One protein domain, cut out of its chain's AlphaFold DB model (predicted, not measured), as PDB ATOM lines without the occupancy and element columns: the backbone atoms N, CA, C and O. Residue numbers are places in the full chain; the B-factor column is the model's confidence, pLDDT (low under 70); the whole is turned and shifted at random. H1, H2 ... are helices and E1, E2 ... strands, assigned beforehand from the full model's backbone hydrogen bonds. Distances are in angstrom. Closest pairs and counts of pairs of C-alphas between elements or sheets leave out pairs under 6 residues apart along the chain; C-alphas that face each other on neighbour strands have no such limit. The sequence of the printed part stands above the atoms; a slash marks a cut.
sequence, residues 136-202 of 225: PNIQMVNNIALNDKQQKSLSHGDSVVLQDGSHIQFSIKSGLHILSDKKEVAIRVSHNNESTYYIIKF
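Overview. This is residues 136 to 202 of the 225 residues of the protein "Uncharacterized protein DUF4099" of Sphingobacterium alimentarium (UniProt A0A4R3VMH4). A long, strongly twisted hairpin of E4 and E5, with the short strand E1 beside E4, makes a curved wall, and a smaller hairpin, E2 and E3, stands as a second piece by the end where E4 begins and E5 ends. The short helix H1 lies by the E1 edge of the wall, and its last residue, Leu 154, comes close to the end of E2, so that two small sheets and one helix make a rounded body. The printed part has 67 residues, with five named strands and one named helix in the order E1 H1 E2 E3 E4 E5, mostly strand. The sheets run E1 - E4 - E5 and E2 - E3, both antiparallel. The whole is compact, with a radius of gyration of the C-alphas of 10.8 A and spans of 29 by 23 by 22 A.

Arrangement. Begin at E1, residues 137 to 141, an edge strand. Beside it you find E4, residues 184 to 191, antiparallel at 147 degrees, with N 139 and O 188 2.8 A apart, within hydrogen-bond range. On the other side of E4 is E5, residues 194 to 201, the other edge strand; the two are a hairpin, antiparallel at 158 degrees, with N 187 and O 198 at 2.8 A. Next look at H1, residues 148 to 154, which is on this sheet but only grazes it; its closest C-alphas to E1 are those of Gln 151 and Ile 138, 6.6 A apart. In H1, every O i to N i+4 pair is within hydrogen-bond range. The C-alphas of Leu 154 and Phe 170, the closest of H1 and E2, residues 167 to 170, are 6.1 A apart. E2 forms a hairpin with E3, residues 178 to 180, antiparallel at 165 degrees, with N 179 and O 169 at 2.7 A. E3 and E5 are near each other, with 6 pairs of C-alphas within 10 A, while E3 and E4 meet only through their link. E2 is apart from E1, E4 and E5.

Along the chain. Find C-alpha 137 at (56.212, 71.172, 74.566); from there E1 runs 11.5 A to Val 141. H1 covers 9.9 A from Asp 148 to Leu 154, E2 10.5 A from His 167 to Phe 170, and E3 6.5 A from Ile 178 to Ser 180. E4 starts at C-alpha 184, (65.506, 85.086, 65.624), and runs 22.2 A to His 191. E5 runs 22.9 A from Glu 194 to C-alpha 201 at (61.582, 86.869, 65.023).

Size, cuts and confidence. The C-alphas farthest apart, those of Gly 165 and Asn 192, are 30.1 A apart. The printed part has no cut. Residues 155 to 166 make the long link from H1 to E2; the links E3 to E4 and E4 to E5 are tight. The mean pLDDT of the printed part is 82.8, and residues 174 to 177 and 192 to 193 are under 70.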
ATOM      1  N   PRO A 136      53.240  74.915  75.221       72.62
ATOM      2  CA  PRO A 136      53.760  74.059  74.169       72.62
ATOM      3  C   PRO A 136      54.959  73.257  74.681       72.62
ATOM      4  O   PRO A 136      55.845  73.792  75.349       72.62
ATOM      5  N   ASN A 137      55.031  71.982  74.300       83.00
ATOM      6  CA  ASN A 137      56.212  71.172  74.566       83.00
ATOM      7  C   ASN A 137      57.302  71.475  73.524       83.00
ATOM      8  O   ASN A 137      57.288  70.929  72.417       83.00
ATOM      9  N   ILE A 138      58.212  72.392  73.859       86.88
ATOM     10  CA  ILE A 138      59.354  72.756  73.013       86.88
ATOM     11  C   ILE A 138      60.411  71.658  73.131       86.88
ATOM     12  O   ILE A 138      60.968  71.435  74.200       86.88
ATOM     13  N   GLN A 139      60.723  71.000  72.018       90.38
ATOM     14  CA  GLN A 139      61.712  69.920  71.968       90.38
ATOM     15  C   GLN A 139      63.097  70.414  71.544       90.38
ATOM     16  O   GLN A 139      64.113  69.807  71.884       90.38
ATOM     17  N   MET A 140      63.150  71.492  70.760       91.50
ATOM     18  CA  MET A 140      64.381  71.963  70.132       91.50
ATOM     19  C   MET A 140      64.330  73.465  69.886       91.50
ATOM     20  O   MET A 140      63.276  73.983  69.512       91.50
ATOM     21  N   VAL A 141      65.477  74.130  70.022       90.88
ATOM     22  CA  VAL A 141      65.676  75.532  69.637       90.88
ATOM     23  C   VAL A 141      66.977  75.649  68.846       90.88
ATOM     24  O   VAL A 141      68.005  75.162  69.294       90.88
ATOM     25  N   ASN A 142      66.945  76.256  67.659       90.50
ATOM     26  CA  ASN A 142      68.099  76.432  66.765       90.50
ATOM     27  C   ASN A 142      68.894  75.136  66.523       90.50
ATOM     28  O   ASN A 142      70.119  75.124  66.568       90.50
ATOM     29  N   ASN A 143      68.187  74.029  66.277       89.75
ATOM     30  CA  ASN A 143      68.751  72.679  66.126       89.75
ATOM     31  C   ASN A 143      69.422  72.093  67.385       89.75
ATOM     32  O   ASN A 143      70.001  71.011  67.321       89.75
ATOM     33  N   ILE A 144      69.301  72.754  68.538       92.62
ATOM     34  CA  ILE A 144      69.769  72.267  69.836       92.62
ATOM     35  C   ILE A 144      68.593  71.595  70.545       92.62
ATOM     36  O   ILE A 144      67.604  72.249  70.892       92.62
ATOM     37  N   ALA A 145      68.676  70.277  70.731       94.00
ATOM     38  CA  ALA A 145      67.666  69.517  71.461       94.00
ATOM     39  C   ALA A 145      67.693  69.883  72.950       94.00
ATOM     40  O   ALA A 145      68.758  69.935  73.568       94.00
ATOM     41  N   LEU A 146      66.516  70.118  73.527       92.94
ATOM     42  CA  LEU A 146      66.384  70.380  74.954       92.94
ATOM     43  C   LEU A 146      66.394  69.061  75.722       92.94
ATOM     44  O   LEU A 146      65.656  68.137  75.383       92.94
ATOM     45  N   ASN A 147      67.192  68.977  76.783       93.06
ATOM     46  CA  ASN A 147      67.119  67.835  77.696       93.06
ATOM     47  C   ASN A 147      65.887  67.928  78.616       93.06
ATOM     48  O   ASN A 147      65.285  68.994  78.749       93.06
ATOM     49  N   ASP A 148      65.543  66.838  79.301       90.44
ATOM     50  CA  ASP A 148      64.348  66.765  80.157       90.44
ATOM     51  C   ASP A 148      64.305  67.859  81.231       90.44
ATOM     52  O   ASP A 148      63.246  68.410  81.528       90.44
ATOM     53  N   LYS A 149      65.464  68.223  81.799       91.00
ATOM     54  CA  LYS A 149      65.553  69.299  82.792       91.00
ATOM     55  C   LYS A 149      65.231  70.653  82.160       91.00
ATOM     56  O   LYS A 149      64.489  71.424  82.754       91.00
ATOM     57  N   GLN A 150      65.757  70.933  80.971       92.69
ATOM     58  CA  GLN A 150      65.489  72.163  80.226       92.69
ATOM     59  C   GLN A 150      64.031  72.245  79.761       92.69
ATOM     60  O   GLN A 150      63.398  73.279  79.957       92.69
ATOM     61  N   GLN A 151      63.477  71.159  79.209       88.69
ATOM     62  CA  GLN A 151      62.062  71.086  78.829       88.69
ATOM     63  C   GLN A 151      61.165  71.342  80.039       88.69
ATOM     64  O   GLN A 151      60.260  72.171  79.975       88.69
ATOM     65  N   LYS A 152      61.478  70.707  81.175       85.06
ATOM     66  CA  LYS A 152      60.770  70.941  82.431       85.06
ATOM     67  C   LYS A 152      60.921  72.387  82.894       85.06
ATOM     68  O   LYS A 152      59.924  73.008  83.216       85.06
ATOM     69  N   SER A 153      62.116  72.970  82.905       86.25
ATOM     70  CA  SER A 153      62.291  74.382  83.279       86.25
ATOM     71  C   SER A 153      61.459  75.322  82.394       86.25
ATOM     72  O   SER A 153      60.707  76.141  82.917       86.25
ATOM     73  N   LEU A 154      61.482  75.149  81.068       83.69
ATOM     74  CA  LEU A 154      60.632  75.936  80.165       83.69
ATOM     75  C   LEU A 154      59.138  75.714  80.408       83.69
ATOM     76  O   LEU A 154      58.373  76.675  80.373       83.69
ATOM     77  N   SER A 155      58.715  74.482  80.713       78.19
ATOM     78  CA  SER A 155      57.323  74.173  81.068       78.19
ATOM     79  C   SER A 155      56.897  74.762  82.421       78.19
ATOM     80  O   SER A 155      55.735  74.657  82.802       78.19
ATOM     81  N   HIS A 156      57.825  75.341  83.182       77.75
ATOM     82  CA  HIS A 156      57.535  76.124  84.382       77.75
ATOM     83  C   HIS A 156      57.804  77.620  84.166       77.75
ATOM     84  O   HIS A 156      57.785  78.395  85.116       77.75
ATOM     85  N   GLY A 157      58.045  78.027  82.912       76.69
ATOM     86  CA  GLY A 157      58.349  79.398  82.511       76.69
ATOM     87  C   GLY A 157      59.701  79.915  83.012       76.69
ATOM     88  O   GLY A 157      59.938  81.125  82.997       76.69
ATOM     89  N   ASP A 158      60.605  79.029  83.436       81.50
ATOM     90  CA  ASP A 158      61.976  79.394  83.778       81.50
ATOM     91  C   ASP A 158      62.803  79.708  82.533       81.50
ATOM     92  O   ASP A 158      62.562  79.189  81.442       81.50
ATOM     93  N   SER A 159      63.817  80.558  82.712       85.88
ATOM     94  CA  SER A 159      64.809  80.788  81.667       85.88
ATOM     95  C   SER A 159      65.767  79.602  81.594       85.88
ATOM     96  O   SER A 159      66.256  79.117  82.618       85.88
ATOM     97  N   VAL A 160      66.035  79.150  80.377       89.44
ATOM     98  CA  VAL A 160      66.961  78.074  80.055       89.44
ATOM     99  C   VAL A 160      68.118  78.630  79.240       89.44
ATOM    100  O   VAL A 160      67.909  79.351  78.267       89.44
ATOM    101  N   VAL A 161      69.330  78.236  79.626       90.69
ATOM    102  CA  VAL A 161      70.554  78.461  78.854       90.69
ATOM    103  C   VAL A 161      70.769  77.273  77.919       90.69
ATOM    104  O   VAL A 161      70.738  76.117  78.359       90.69
ATOM    105  N   LEU A 162      70.956  77.550  76.631       90.69
ATOM    106  CA  LEU A 162      71.274  76.562  75.602       90.69
ATOM    107  C   LEU A 162      72.782  76.299  75.524       90.69
ATOM    108  O   LEU A 162      73.596  77.011  76.109       90.69
ATOM    109  N   GLN A 163      73.165  75.261  74.778       89.06
ATOM    110  CA  GLN A 163      74.575  74.883  74.604       89.06
ATOM    111  C   GLN A 163      75.417  75.985  73.947       89.06
ATOM    112  O   GLN A 163      76.610  76.082  74.214       89.06
ATOM    113  N   ASP A 164      74.803  76.827  73.115       87.19
ATOM    114  CA  ASP A 164      75.448  77.974  72.470       87.19
ATOM    115  C   ASP A 164      75.479  79.235  73.361       87.19
ATOM    116  O   ASP A 164      75.851  80.314  72.896       87.19
ATOM    117  N   GLY A 165      75.067  79.113  74.628       88.06
ATOM    118  CA  GLY A 165      75.005  80.197  75.608       88.06
ATOM    119  C   GLY A 165      73.791  81.116  75.473       88.06
ATOM    120  O   GLY A 165      73.655  82.038  76.275       88.06
ATOM    121  N   SER A 166      72.914  80.888  74.492       87.81
ATOM    122  CA  SER A 166      71.699  81.688  74.340       87.81
ATOM    123  C   SER A 166      70.679  81.387  75.429       87.81
ATOM    124  O   SER A 166      70.565  80.260  75.919       87.81
ATOM    125  N   HIS A 167      69.925  82.414  75.803       89.44
ATOM    126  CA  HIS A 167      68.852  82.313  76.776       89.44
ATOM    127  C   HIS A 167      67.516  82.247  76.060       89.44
ATOM    128  O   HIS A 167      67.245  83.010  75.128       89.44
ATOM    129  N   ILE A 168      66.659  81.361  76.549       87.94
ATOM    130  CA  ILE A 168      65.262  81.279  76.150       87.94
ATOM    131  C   ILE A 168      64.370  81.210  77.378       87.94
ATOM    132  O   ILE A 168      64.744  80.644  78.402       87.94
ATOM    133  N   GLN A 169      63.181  81.782  77.290       86.12
ATOM    134  CA  GLN A 169      62.164  81.684  78.330       86.12
ATOM    135  C   GLN A 169      60.793  81.678  77.667       86.12
ATOM    136  O   GLN A 169      60.604  82.382  76.685       86.12
ATOM    137  N   PHE A 170      59.824  80.933  78.189       79.75
ATOM    138  CA  PHE A 170      58.438  81.107  77.758       79.75
ATOM    139  C   PHE A 170      57.853  82.427  78.306       79.75
ATOM    140  O   PHE A 170      58.199  82.824  79.418       79.75
ATOM    141  N   SER A 171      56.998  83.109  77.534       78.19
ATOM    142  CA  SER A 171      56.332  84.356  77.952       78.19
ATOM    143  C   SER A 171      55.041  84.632  77.186       78.19
ATOM    144  O   SER A 171      55.085  84.954  75.995       78.19
ATOM    145  N   ILE A 172      53.899  84.643  77.874       72.81
ATOM    146  CA  ILE A 172      52.585  84.954  77.279       72.81
ATOM    147  C   ILE A 172      52.329  86.453  77.093       72.81
ATOM    148  O   ILE A 172      51.357  86.836  76.441       72.81
ATOM    149  N   LYS A 173      53.188  87.321  77.648       71.25
ATOM    150  CA  LYS A 173      53.183  88.768  77.341       71.25
ATOM    151  C   LYS A 173      53.536  89.057  75.876       71.25
ATOM    152  O   LYS A 173      53.226  90.137  75.370       71.25
ATOM    153  N   SER A 174      54.233  88.119  75.230       64.00
ATOM    154  CA  SER A 174      54.716  88.233  73.852       64.00
ATOM    155  C   SER A 174      53.812  87.435  72.914       64.00
ATOM    156  O   SER A 174      53.404  86.325  73.259       64.00
ATOM    157  N   GLY A 175      53.547  87.938  71.705       56.94
ATOM    158  CA  GLY A 175      52.748  87.185  70.727       56.94
ATOM    159  C   GLY A 175      53.392  85.896  70.229       56.94
ATOM    160  O   GLY A 175      52.733  85.017  69.678       56.94
ATOM    161  N   LEU A 176      54.678  85.720  70.519       58.72
ATOM    162  CA  LEU A 176      55.485  84.606  70.046       58.72
ATOM    163  C   LEU A 176      55.761  83.552  71.132       58.72
ATOM    164  O   LEU A 176      56.306  82.493  70.827       58.72
ATOM    165  N   HIS A 177      55.319  83.804  72.371       69.94
ATOM    166  CA  HIS A 177      55.388  82.903  73.528       69.94
ATOM    167  C   HIS A 177      56.786  82.537  74.028       69.94
ATOM    168  O   HIS A 177      56.911  81.782  74.988       69.94
ATOM    169  N   ILE A 178      57.836  83.076  73.423       77.94
ATOM    170  CA  ILE A 178      59.218  82.878  73.842       77.94
ATOM    171  C   ILE A 178      59.871  84.254  73.931       77.94
ATOM    172  O   ILE A 178      59.532  85.160  73.177       77.94
ATOM    173  N   LEU A 179      60.793  84.417  74.862       80.31
ATOM    174  CA  LEU A 179      61.785  85.479  74.871       80.31
ATOM    175  C   LEU A 179      63.122  84.833  74.558       80.31
ATOM    176  O   LEU A 179      63.405  83.737  75.050       80.31
ATOM    177  N   SER A 180      63.946  85.507  73.770       84.06
ATOM    178  CA  SER A 180      65.314  85.072  73.524       84.06
ATOM    179  C   SER A 180      66.257  86.257  73.510       84.06
ATOM    180  O   SER A 180      65.858  87.364  73.172       84.06
ATOM    181  N   ASP A 181      67.515  86.036  73.873       84.31
ATOM    182  CA  ASP A 181      68.571  87.022  73.634       84.31
ATOM    183  C   ASP A 181      69.018  87.095  72.160       84.31
ATOM    184  O   ASP A 181      69.787  87.980  71.776       84.31
ATOM    185  N   LYS A 182      68.506  86.199  71.307       84.56
ATOM    186  CA  LYS A 182      68.678  86.230  69.851       84.56
ATOM    187  C   LYS A 182      67.561  87.033  69.185       84.56
ATOM    188  O   LYS A 182      66.438  87.079  69.667       84.56
ATOM    189  N   LYS A 183      67.854  87.612  68.016       82.81
ATOM    190  CA  LYS A 183      66.864  88.321  67.175       82.81
ATOM    191  C   LYS A 183      65.907  87.377  66.440       82.81
ATOM    192  O   LYS A 183      64.832  87.790  66.019       82.81
ATOM    193  N   GLU A 184      66.300  86.121  66.274       85.94
ATOM    194  CA  GLU A 184      65.506  85.086  65.624       85.94
ATOM    195  C   GLU A 184      65.838  83.728  66.246       85.94
ATOM    196  O   GLU A 184      67.003  83.455  66.555       85.94
ATOM    197  N   VAL A 185      64.825  82.882  66.423       87.50
ATOM    198  CA  VAL A 185      64.995  81.470  66.786       87.50
ATOM    199  C   VAL A 185      64.086  80.580  65.947       87.50
ATOM    200  O   VAL A 185      62.950  80.934  65.640       87.50
ATOM    201  N   ALA A 186      64.570  79.387  65.620       88.62
ATOM    202  CA  ALA A 186      63.761  78.307  65.080       88.62
ATOM    203  C   ALA A 186      63.448  77.310  66.197       88.62
ATOM    204  O   ALA A 186      64.367  76.779  66.818       88.62
ATOM    205  N   ILE A 187      62.174  77.027  66.452       88.12
ATOM    206  CA  ILE A 187      61.758  76.057  67.468       88.12
ATOM    207  C   ILE A 187      61.047  74.866  66.840       88.12
ATOM    208  O   ILE A 187      60.346  75.005  65.840       88.12
ATOM    209  N   ARG A 188      61.186  73.700  67.472       88.75
ATOM    210  CA  ARG A 188      60.343  72.529  67.215       88.75
ATOM    211  C   ARG A 188      59.443  72.301  68.419       88.75
ATOM    212  O   ARG A 188      59.942  72.114  69.528       88.75
ATOM    213  N   VAL A 189      58.138  72.283  68.189       85.06
ATOM    214  CA  VAL A 189      57.124  72.022  69.215       85.06
ATOM    215  C   VAL A 189      56.430  70.709  68.899       85.06
ATOM    216  O   VAL A 189      56.090  70.467  67.742       85.06
ATOM    217  N   SER A 190      56.198  69.878  69.914       83.31
ATOM    218  CA  SER A 190      55.372  68.677  69.770       83.31
ATOM    219  C   SER A 190      53.950  68.894  70.276       83.31
ATOM    220  O   SER A 190      53.766  69.372  71.398       83.31
ATOM    221  N   HIS A 191      52.963  68.458  69.498       72.00
ATOM    222  CA  HIS A 191      51.557  68.403  69.890       72.00
ATOM    223  C   HIS A 191      50.941  67.099  69.362       72.00
ATOM    224  O   HIS A 191      51.066  66.808  68.180       72.00
ATOM    225  N   ASN A 192      50.316  66.288  70.227       69.44
ATOM    226  CA  ASN A 192      49.683  65.005  69.862       69.44
ATOM    227  C   ASN A 192      50.563  64.076  68.996       69.44
ATOM    228  O   ASN A 192      50.098  63.510  68.014       69.44
ATOM    229  N   ASN A 193      51.840  63.923  69.363       69.12
ATOM    230  CA  ASN A 193      52.866  63.153  68.635       69.12
ATOM    231  C   ASN A 193      53.272  63.701  67.255       69.12
ATOM    232  O   ASN A 193      54.165  63.140  66.622       69.12
ATOM    233  N   GLU A 194      52.709  64.823  66.818       77.56
ATOM    234  CA  GLU A 194      53.170  65.562  65.646       77.56
ATOM    235  C   GLU A 194      54.161  66.651  66.060       77.56
ATOM    236  O   GLU A 194      54.178  67.112  67.204       77.56
ATOM    237  N   SER A 195      55.046  67.040  65.142       81.81
ATOM    238  CA  SER A 195      56.031  68.097  65.371       81.81
ATOM    239  C   SER A 195      55.880  69.206  64.347       81.81
ATOM    240  O   SER A 195      55.982  68.952  63.148       81.81
ATOM    241  N   THR A 196      55.753  70.434  64.837       80.81
ATOM    242  CA  THR A 196      55.691  71.639  64.007       80.81
ATOM    243  C   THR A 196      56.921  72.497  64.254       80.81
ATOM    244  O   THR A 196      57.396  72.623  65.386       80.81
ATOM    245  N   TYR A 197      57.452  73.074  63.178       84.06
ATOM    246  CA  TYR A 197      58.580  73.996  63.226       84.06
ATOM    247  C   TYR A 197      58.082  75.429  63.089       84.06
ATOM    248  O   TYR A 197      57.344  75.733  62.155       84.06
ATOM    249  N   TYR A 198      58.544  76.310  63.973       79.62
ATOM    250  CA  TYR A 198      58.247  77.739  63.920       79.62
ATOM    251  C   TYR A 198      59.541  78.533  63.817       79.62
ATOM    252  O   TYR A 198      60.506  78.233  64.516       79.62
ATOM    253  N   ILE A 199      59.549  79.562  62.971       82.81
ATOM    254  CA  ILE A 199      60.586  80.596  62.981       82.81
ATOM    255  C   ILE A 199      59.985  81.811  63.669       82.81
ATOM    256  O   ILE A 199      58.940  82.309  63.260       82.81
ATOM    257  N   ILE A 200      60.649  82.260  64.723       77.56
ATOM    258  CA  ILE A 200      60.202  83.339  65.585       77.56
ATOM    259  C   ILE A 200      61.220  84.467  65.490       77.56
ATOM    260  O   ILE A 200      62.388  84.271  65.817       77.56
ATOM    261  N   LYS A 201      60.770  85.649  65.071       76.75
ATOM    262  CA  LYS A 201      61.582  86.869  65.023       76.75
ATOM    263  C   LYS A 201      61.197  87.780  66.172       76.75
ATOM    264  O   LYS A 201      60.035  88.154  66.289       76.75
ATOM    265  N   PHE A 202      62.161  88.146  67.005       71.31
ATOM    266  CA  PHE A 202      61.907  88.989  68.165       71.31
ATOM    267  C   PHE A 202      62.138  90.460  67.816       71.31
ATOM    268  O   PHE A 202      63.214  90.806  67.315       71.31
TER     269      PHE A 202